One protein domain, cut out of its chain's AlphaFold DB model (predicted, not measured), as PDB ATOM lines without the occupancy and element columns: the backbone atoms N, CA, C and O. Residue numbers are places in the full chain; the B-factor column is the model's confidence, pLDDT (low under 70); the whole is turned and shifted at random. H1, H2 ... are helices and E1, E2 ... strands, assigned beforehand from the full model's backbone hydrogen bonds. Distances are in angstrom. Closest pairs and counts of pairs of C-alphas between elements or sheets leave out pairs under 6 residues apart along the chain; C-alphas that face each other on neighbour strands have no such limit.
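This is residues 26 to 82 of the 86 residues of an uncharacterized protein of Acidobacteria bacterium (UniProt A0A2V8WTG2). This domain has little regular structure: a short strand, E1, runs through the middle, with helix H1 on one side, small helix H2 just after E1 and apart from H1, and a long loop, residues 28 to 53, swinging wide. The 57 printed residues hold H1, E1 and H2 in that order, mostly helix, with 19 residues in named elements. The whole is compact, with a radius of gyration of the C-alphas of 11.2 A, and spans 29 by 26 by 21 A.

H1, residues 54 to 63, runs 14.0 A from C-alpha 54 at (-20.656, -47.727, -18.995). E1 is residues 71 to 73, 6.4 A. H2, residues 75 to 80, 8.7 A, ends at (-21.035, -35.932, -12.463).

The closest C-alphas of H1 and E1, Trp 58 and Leu 71, are 7.4 A apart. E1 pairs with no named strand; residues 26 to 27 pair antiparallel with its residues 71 to 72. E1 and H2 meet only through their tight link. In H1 and H2 every O i to N i+4 pair is within hydrogen-bond range.

The printed part has no cut. Residues 29 to 45 have pLDDT under 70.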
ATOM      1  N   ILE A  26     -25.175 -36.201 -26.597       76.75
ATOM      2  CA  ILE A  26     -24.544 -37.145 -27.520       76.75
ATOM      3  C   ILE A  26     -23.147 -36.624 -27.831       76.75
ATOM      4  O   ILE A  26     -22.987 -35.623 -28.525       76.75
ATOM      5  N   PHE A  27     -22.137 -37.320 -27.326       74.81
ATOM      6  CA  PHE A  27     -20.738 -37.060 -27.623       74.81
ATOM      7  C   PHE A  27     -20.333 -37.930 -28.806       74.81
ATOM      8  O   PHE A  27     -20.186 -39.150 -28.689       74.81
ATOM      9  N   TYR A  28     -20.186 -37.295 -29.967       72.19
ATOM     10  CA  TYR A  28     -19.823 -37.998 -31.185       72.19
ATOM     11  C   TYR A  28     -18.371 -38.495 -31.155       72.19
ATOM     12  O   TYR A  28     -17.532 -38.052 -30.368       72.19
ATOM     13  N   ALA A  29     -18.106 -39.478 -32.004       68.38
ATOM     14  CA  ALA A  29     -16.836 -40.165 -32.076       68.38
ATOM     15  C   ALA A  29     -15.783 -39.243 -32.711       68.38
ATOM     16  O   ALA A  29     -16.095 -38.503 -33.637       68.38
ATOM     17  N   ARG A  30     -14.531 -39.257 -32.241       65.19
ATOM     18  CA  ARG A  30     -13.531 -38.223 -32.600       65.19
ATOM     19  C   ARG A  30     -13.194 -38.146 -34.098       65.19
ATOM     20  O   ARG A  30     -12.705 -37.118 -34.552       65.19
ATOM     21  N   ILE A  31     -13.466 -39.201 -34.865       58.38
ATOM     22  CA  ILE A  31     -13.282 -39.231 -36.328       58.38
ATOM     23  C   ILE A  31     -14.400 -38.550 -37.112       58.38
ATOM     24  O   ILE A  31     -14.268 -38.420 -38.326       58.38
ATOM     25  N   SER A  32     -15.499 -38.135 -36.469       54.94
ATOM     26  CA  SER A  32     -16.502 -37.292 -37.117       54.94
ATOM     27  C   SER A  32     -15.924 -35.881 -37.261       54.94
ATOM     28  O   SER A  32     -16.247 -34.952 -36.520       54.94
ATOM     29  N   SER A  33     -14.978 -35.762 -38.187       50.28
ATOM     30  CA  SER A  33     -14.343 -34.544 -38.647       50.28
ATOM     31  C   SER A  33     -15.381 -33.681 -39.356       50.28
ATOM     32  O   SER A  33     -15.722 -33.899 -40.514       50.28
ATOM     33  N   GLY A  34     -15.901 -32.677 -38.660       46.31
ATOM     34  CA  GLY A  34     -16.675 -31.623 -39.307       46.31
ATOM     35  C   GLY A  34     -17.778 -31.081 -38.426       46.31
ATOM     36  O   GLY A  34     -18.914 -31.520 -38.527       46.31
ATOM     37  N   ALA A  35     -17.435 -30.104 -37.588       47.50
ATOM     38  CA  ALA A  35     -18.366 -29.086 -37.097       47.50
ATOM     39  C   ALA A  35     -19.705 -29.575 -36.500       47.50
ATOM     40  O   ALA A  35     -20.682 -28.831 -36.535       47.50
ATOM     41  N   ALA A  36     -19.782 -30.781 -35.930       47.69
ATOM     42  CA  ALA A  36     -20.964 -31.181 -35.178       47.69
ATOM     43  C   ALA A  36     -20.949 -30.411 -33.843       47.69
ATOM     44  O   ALA A  36     -20.026 -30.619 -33.047       47.69
ATOM     45  N   PRO A  37     -21.897 -29.487 -33.581       47.59
ATOM     46  CA  PRO A  37     -21.997 -28.853 -32.273       47.59
ATOM     47  C   PRO A  37     -22.120 -29.954 -31.206       47.59
ATOM     48  O   PRO A  37     -22.796 -30.953 -31.455       47.59
ATOM     49  N   PRO A  38     -21.470 -29.813 -30.035       51.56
ATOM     50  CA  PRO A  38     -21.178 -30.934 -29.130       51.56
ATOM     51  C   PRO A  38     -22.407 -31.583 -28.475       51.56
ATOM     52  O   PRO A  38     -22.259 -32.463 -27.634       51.56
ATOM     53  N   VAL A  39     -23.618 -31.144 -28.813       51.81
ATOM     54  CA  VAL A  39     -24.855 -31.563 -28.171       51.81
ATOM     55  C   VAL A  39     -25.992 -31.511 -29.193       51.81
ATOM     56  O   VAL A  39     -26.487 -30.436 -29.527       51.81
ATOM     57  N   ALA A  40     -26.437 -32.671 -29.673       52.16
ATOM     58  CA  ALA A  40     -27.736 -32.809 -30.325       52.16
ATOM     59  C   ALA A  40     -28.717 -33.446 -29.325       52.16
ATOM     60  O   ALA A  40     -28.681 -34.654 -29.106       52.16
ATOM     61  N   ILE A  41     -29.586 -32.641 -28.698       54.22
ATOM     62  CA  ILE A  41     -30.685 -33.135 -27.845       54.22
ATOM     63  C   ILE A  41     -31.830 -33.578 -28.755       54.22
ATOM     64  O   ILE A  41     -32.794 -32.838 -28.883       54.22
ATOM     65  N   LEU A  42     -31.754 -34.722 -29.437       52.06
ATOM     66  CA  LEU A  42     -32.907 -35.244 -30.189       52.06
ATOM     67  C   LEU A  42     -32.811 -36.771 -30.381       52.06
ATOM     68  O   LEU A  42     -32.180 -37.243 -31.322       52.06
ATOM     69  N   GLY A  43     -33.478 -37.551 -29.520       52.91
ATOM     70  CA  GLY A  43     -33.786 -38.965 -29.784       52.91
ATOM     71  C   GLY A  43     -34.076 -39.806 -28.536       52.91
ATOM     72  O   GLY A  43     -33.599 -39.503 -27.448       52.91
ATOM     73  N   GLN A  44     -34.840 -40.896 -28.689       58.84
ATOM     74  CA  GLN A  44     -35.065 -41.914 -27.643       58.84
ATOM     75  C   GLN A  44     -33.820 -42.807 -27.447       58.84
ATOM     76  O   GLN A  44     -33.910 -44.034 -27.448       58.84
ATOM     77  N   TYR A  45     -32.633 -42.214 -27.329       67.31
ATOM     78  CA  TYR A  45     -31.414 -42.974 -27.080       67.31
ATOM     79  C   TYR A  45     -31.316 -43.336 -25.593       67.31
ATOM     80  O   TYR A  45     -31.564 -42.513 -24.704       67.31
ATOM     81  N   ALA A  46     -30.963 -44.593 -25.314       70.75
ATOM     82  CA  ALA A  46     -30.701 -45.044 -23.956       70.75
ATOM     83  C   ALA A  46     -29.419 -44.380 -23.433       70.75
ATOM     84  O   ALA A  46     -28.406 -44.357 -24.128       70.75
ATOM     85  N   CYS A  47     -29.457 -43.861 -22.204       81.31
ATOM     86  CA  CYS A  47     -28.258 -43.344 -21.557       81.31
ATOM     87  C   CYS A  47     -27.271 -44.487 -21.291       81.31
ATOM     88  O   CYS A  47     -27.620 -45.459 -20.617       81.31
ATOM     89  N   ASP A  48     -26.040 -44.338 -21.781       84.00
ATOM     90  CA  ASP A  48     -24.956 -45.302 -21.599       84.00
ATOM     91  C   ASP A  48     -24.694 -45.576 -20.122       84.00
ATOM     92  O   ASP A  48     -24.403 -46.709 -19.782       84.00
ATOM     93  N   TYR A  49     -24.893 -44.599 -19.233       82.81
ATOM     94  CA  TYR A  49     -24.705 -44.768 -17.789       82.81
ATOM     95  C   TYR A  49     -25.605 -45.852 -17.163       82.81
ATOM     96  O   TYR A  49     -25.294 -46.386 -16.106       82.81
ATOM     97  N   ARG A  50     -26.732 -46.207 -17.803       81.44
ATOM     98  CA  ARG A  50     -27.577 -47.330 -17.355       81.44
ATOM     99  C   ARG A  50     -27.062 -48.694 -17.816       81.44
ATOM    100  O   ARG A  50     -27.603 -49.714 -17.397       81.44
ATOM    101  N   ARG A  51     -26.082 -48.733 -18.718       82.88
ATOM    102  CA  ARG A  51     -25.514 -49.984 -19.210       82.88
ATOM    103  C   ARG A  51     -24.515 -50.546 -18.200       82.88
ATOM    104  O   ARG A  51     -23.815 -49.774 -17.553       82.88
ATOM    105  N   PRO A  52     -24.389 -51.874 -18.088       82.12
ATOM    106  CA  PRO A  52     -23.410 -52.489 -17.193       82.12
ATOM    107  C   PRO A  52     -21.951 -52.183 -17.582       82.12
ATOM    108  O   PRO A  52     -21.077 -52.246 -16.729       82.12
ATOM    109  N   ASP A  53     -21.677 -51.836 -18.843       85.44
ATOM    110  CA  ASP A  53     -20.339 -51.558 -19.381       85.44
ATOM    111  C   ASP A  53     -19.998 -50.056 -19.469       85.44
ATOM    112  O   ASP A  53     -19.024 -49.674 -20.122       85.44
ATOM    113  N   TRP A  54     -20.782 -49.180 -18.828       86.31
ATOM    114  CA  TRP A  54     -20.656 -47.727 -18.995       86.31
ATOM    115  C   TRP A  54     -19.276 -47.174 -18.611       86.31
ATOM    116  O   TRP A  54     -18.756 -46.309 -19.312       86.31
ATOM    117  N   GLU A  55     -18.662 -47.687 -17.539       86.94
ATOM    118  CA  GLU A  55     -17.337 -47.254 -17.067       86.94
ATOM    119  C   GLU A  55     -16.252 -47.555 -18.100       86.94
ATOM    120  O   GLU A  55     -15.358 -46.738 -18.348       86.94
ATOM    121  N   HIS A  56     -16.360 -48.720 -18.741       88.00
ATOM    122  CA  HIS A  56     -15.445 -49.130 -19.794       88.00
ATOM    123  C   HIS A  56     -15.598 -48.223 -21.018       88.00
ATOM    124  O   HIS A  56     -14.613 -47.644 -21.470       88.00
ATOM    125  N   ARG A  57     -16.838 -47.993 -21.476       86.38
ATOM    126  CA  ARG A  57     -17.136 -47.083 -22.595       86.38
ATOM    127  C   ARG A  57     -16.648 -45.658 -22.316       86.38
ATOM    128  O   ARG A  57     -16.046 -45.021 -23.178       86.38
ATOM    129  N   TRP A  58     -16.868 -45.149 -21.103       86.69
ATOM    130  CA  TRP A  58     -16.344 -43.846 -20.689       86.69
ATOM    131  C   TRP A  58     -14.815 -43.807 -20.772       86.69
ATOM    132  O   TRP A  58     -14.252 -42.874 -21.341       86.69
ATOM    133  N   THR A  59     -14.144 -44.842 -20.266       88.00
ATOM    134  CA  THR A  59     -12.680 -44.951 -20.291       88.00
ATOM    135  C   THR A  59     -12.141 -44.987 -21.719       88.00
ATOM    136  O   THR A  59     -11.220 -44.231 -22.035       88.00
ATOM    137  N   GLU A  60     -12.722 -45.799 -22.602       86.25
ATOM    138  CA  GLU A  60     -12.334 -45.887 -24.015       86.25
ATOM    139  C   GLU A  60     -12.500 -44.546 -24.746       86.25
ATOM    140  O   GLU A  60     -11.625 -44.133 -25.511       86.25
ATOM    141  N   TRP A  61     -13.605 -43.837 -24.492       83.75
ATOM    142  CA  TRP A  61     -13.867 -42.535 -25.103       83.75
ATOM    143  C   TRP A  61     -12.932 -41.445 -24.563       83.75
ATOM    144  O   TRP A  61     -12.374 -40.653 -25.330       83.75
ATOM    145  N   ASN A  62     -12.728 -41.411 -23.242       82.31
ATOM    146  CA  ASN A  62     -11.909 -40.402 -22.574       82.31
ATOM    147  C   ASN A  62     -10.424 -40.561 -22.941       82.31
ATOM    148  O   ASN A  62      -9.764 -39.590 -23.315       82.31
ATOM    149  N   SER A  63      -9.927 -41.802 -22.941       84.69
ATOM    150  CA  SER A  63      -8.568 -42.144 -23.385       84.69
ATOM    151  C   SER A  63      -8.371 -42.030 -24.901       84.69
ATOM    152  O   SER A  63      -7.235 -42.011 -25.371       84.69
ATOM    153  N   GLY A  64      -9.454 -41.925 -25.679       78.81
ATOM    154  CA  GLY A  64      -9.402 -41.886 -27.139       78.81
ATOM    155  C   GLY A  64      -8.998 -43.218 -27.777       78.81
ATOM    156  O   GLY A  64      -8.634 -43.227 -28.950       78.81
ATOM    157  N   GLN A  65      -9.060 -44.325 -27.030       80.44
ATOM    158  CA  GLN A  65      -8.759 -45.674 -27.518       80.44
ATOM    159  C   GLN A  65      -9.745 -46.134 -28.593       80.44
ATOM    160  O   GLN A  65      -9.354 -46.847 -29.517       80.44
ATOM    161  N   ASN A  66     -11.003 -45.695 -28.501       76.94
ATOM    162  CA  ASN A  66     -12.024 -46.023 -29.481       76.94
ATOM    163  C   ASN A  66     -12.515 -44.761 -30.208       76.94
ATOM    164  O   ASN A  66     -13.431 -44.076 -29.742       76.94
ATOM    165  N   PRO A  67     -11.932 -44.442 -31.376       72.00
ATOM    166  CA  PRO A  67     -12.290 -43.246 -32.119       72.00
ATOM    167  C   PRO A  67     -13.681 -43.312 -32.765       72.00
ATOM    168  O   PRO A  67     -14.107 -42.284 -33.280       72.00
ATOM    169  N   TYR A  68     -14.363 -44.469 -32.728       77.12
ATOM    170  CA  TYR A  68     -15.714 -44.721 -33.255       77.12
ATOM    171  C   TYR A  68     -16.799 -44.701 -32.167       77.12
ATOM    172  O   TYR A  68     -17.985 -44.845 -32.463       77.12
ATOM    173  N   LEU A  69     -16.413 -44.534 -30.901       80.75
ATOM    174  CA  LEU A  69     -17.338 -44.617 -29.784       80.75
ATOM    175  C   LEU A  69     -18.160 -43.330 -29.643       80.75
ATOM    176  O   LEU A  69     -17.618 -42.248 -29.421       80.75
ATOM    177  N   HIS A  70     -19.479 -43.465 -29.747       79.81
ATOM    178  CA  HIS A  70     -20.431 -42.441 -29.324       79.81
ATOM    179  C   HIS A  70     -20.801 -42.657 -27.855       79.81
ATOM    180  O   HIS A  70     -21.073 -43.795 -27.459       79.81
ATOM    181  N   LEU A  71     -20.838 -41.573 -27.077       82.12
ATOM    182  CA  LEU A  71     -21.318 -41.587 -25.695       82.12
ATOM    183  C   LEU A  71     -22.637 -40.831 -25.553       82.12
ATOM    184  O   LEU A  71     -22.761 -39.685 -25.979       82.12
ATOM    185  N   PHE A  72     -23.596 -41.468 -24.893       85.75
ATOM    186  CA  PHE A  72     -24.951 -40.976 -24.681       85.75
ATOM    187  C   PHE A  72     -25.195 -40.766 -23.182       85.75
ATOM    188  O   PHE A  72     -25.406 -41.717 -22.429       85.75
ATOM    189  N   LEU A  73     -25.189 -39.521 -22.714       83.06
ATOM    190  CA  LEU A  73     -25.316 -39.190 -21.292       83.06
ATOM    191  C   LEU A  73     -26.558 -38.335 -21.034       83.06
ATOM    192  O   LEU A  73     -26.949 -37.523 -21.866       83.06
ATOM    193  N   CYS A  74     -27.196 -38.501 -19.877       83.88
ATOM    194  CA  CYS A  74     -28.128 -37.481 -19.393       83.88
ATOM    195  C   CYS A  74     -27.339 -36.295 -18.824       83.88
ATOM    196  O   CYS A  74     -26.154 -36.417 -18.491       83.88
ATOM    197  N   SER A  75     -28.006 -35.157 -18.668       78.44
ATOM    198  CA  SER A  75     -27.427 -33.948 -18.080       78.44
ATOM    199  C   SER A  75     -26.824 -34.200 -16.691       78.44
ATOM    200  O   SER A  75     -25.725 -33.731 -16.399       78.44
ATOM    201  N   ASN A  76     -27.477 -35.010 -15.854       82.12
ATOM    202  CA  ASN A  76     -26.983 -35.336 -14.512       82.12
ATOM    203  C   ASN A  76     -25.673 -36.138 -14.536       82.12
ATOM    204  O   ASN A  76     -24.733 -35.787 -13.825       82.12
ATOM    205  N   HIS A  77     -25.571 -37.167 -15.380       84.50
ATOM    206  CA  HIS A  77     -24.348 -37.972 -15.482       84.50
ATOM    207  C   HIS A  77     -23.210 -37.203 -16.150       84.50
ATOM    208  O   HIS A  77     -22.064 -37.315 -15.725       84.50
ATOM    209  N   ALA A  78     -23.509 -36.350 -17.131       81.62
ATOM    210  CA  ALA A  78     -22.493 -35.484 -17.716       81.62
ATOM    211  C   ALA A  78     -21.941 -34.460 -16.710       81.62
ATOM    212  O   ALA A  78     -20.738 -34.211 -16.703       81.62
ATOM    213  N   ARG A  79     -22.779 -33.912 -15.814       80.38
ATOM    214  CA  ARG A  79     -22.310 -33.073 -14.694       80.38
ATOM    215  C   ARG A  79     -21.432 -33.854 -13.718       80.38
ATOM    216  O   ARG A  79     -20.392 -33.345 -13.317       80.38
ATOM    217  N   ALA A  80     -21.825 -35.077 -13.354       81.69
ATOM    218  CA  ALA A  80     -21.035 -35.932 -12.463       81.69
ATOM    219  C   ALA A  80     -19.646 -36.256 -13.042       81.69
ATOM    220  O   ALA A  80     -18.671 -36.342 -12.300       81.69
ATOM    221  N   LEU A  81     -19.550 -36.366 -14.370       80.19
ATOM    222  CA  LEU A  81     -18.296 -36.561 -15.102       80.19
ATOM    223  C   LEU A  81     -17.532 -35.253 -15.384       80.19
ATOM    224  O   LEU A  81     -16.485 -35.288 -16.024       80.19
ATOM    225  N   GLY A  82     -18.037 -34.095 -14.941       80.56
ATOM    226  CA  GLY A  82     -17.406 -32.790 -15.167       80.56
ATOM    227  C   GLY A  82     -17.415 -32.320 -16.628       80.56
ATOM    228  O   GLY A  82     -16.678 -31.405 -16.981       80.56
TER     229      GLY A  82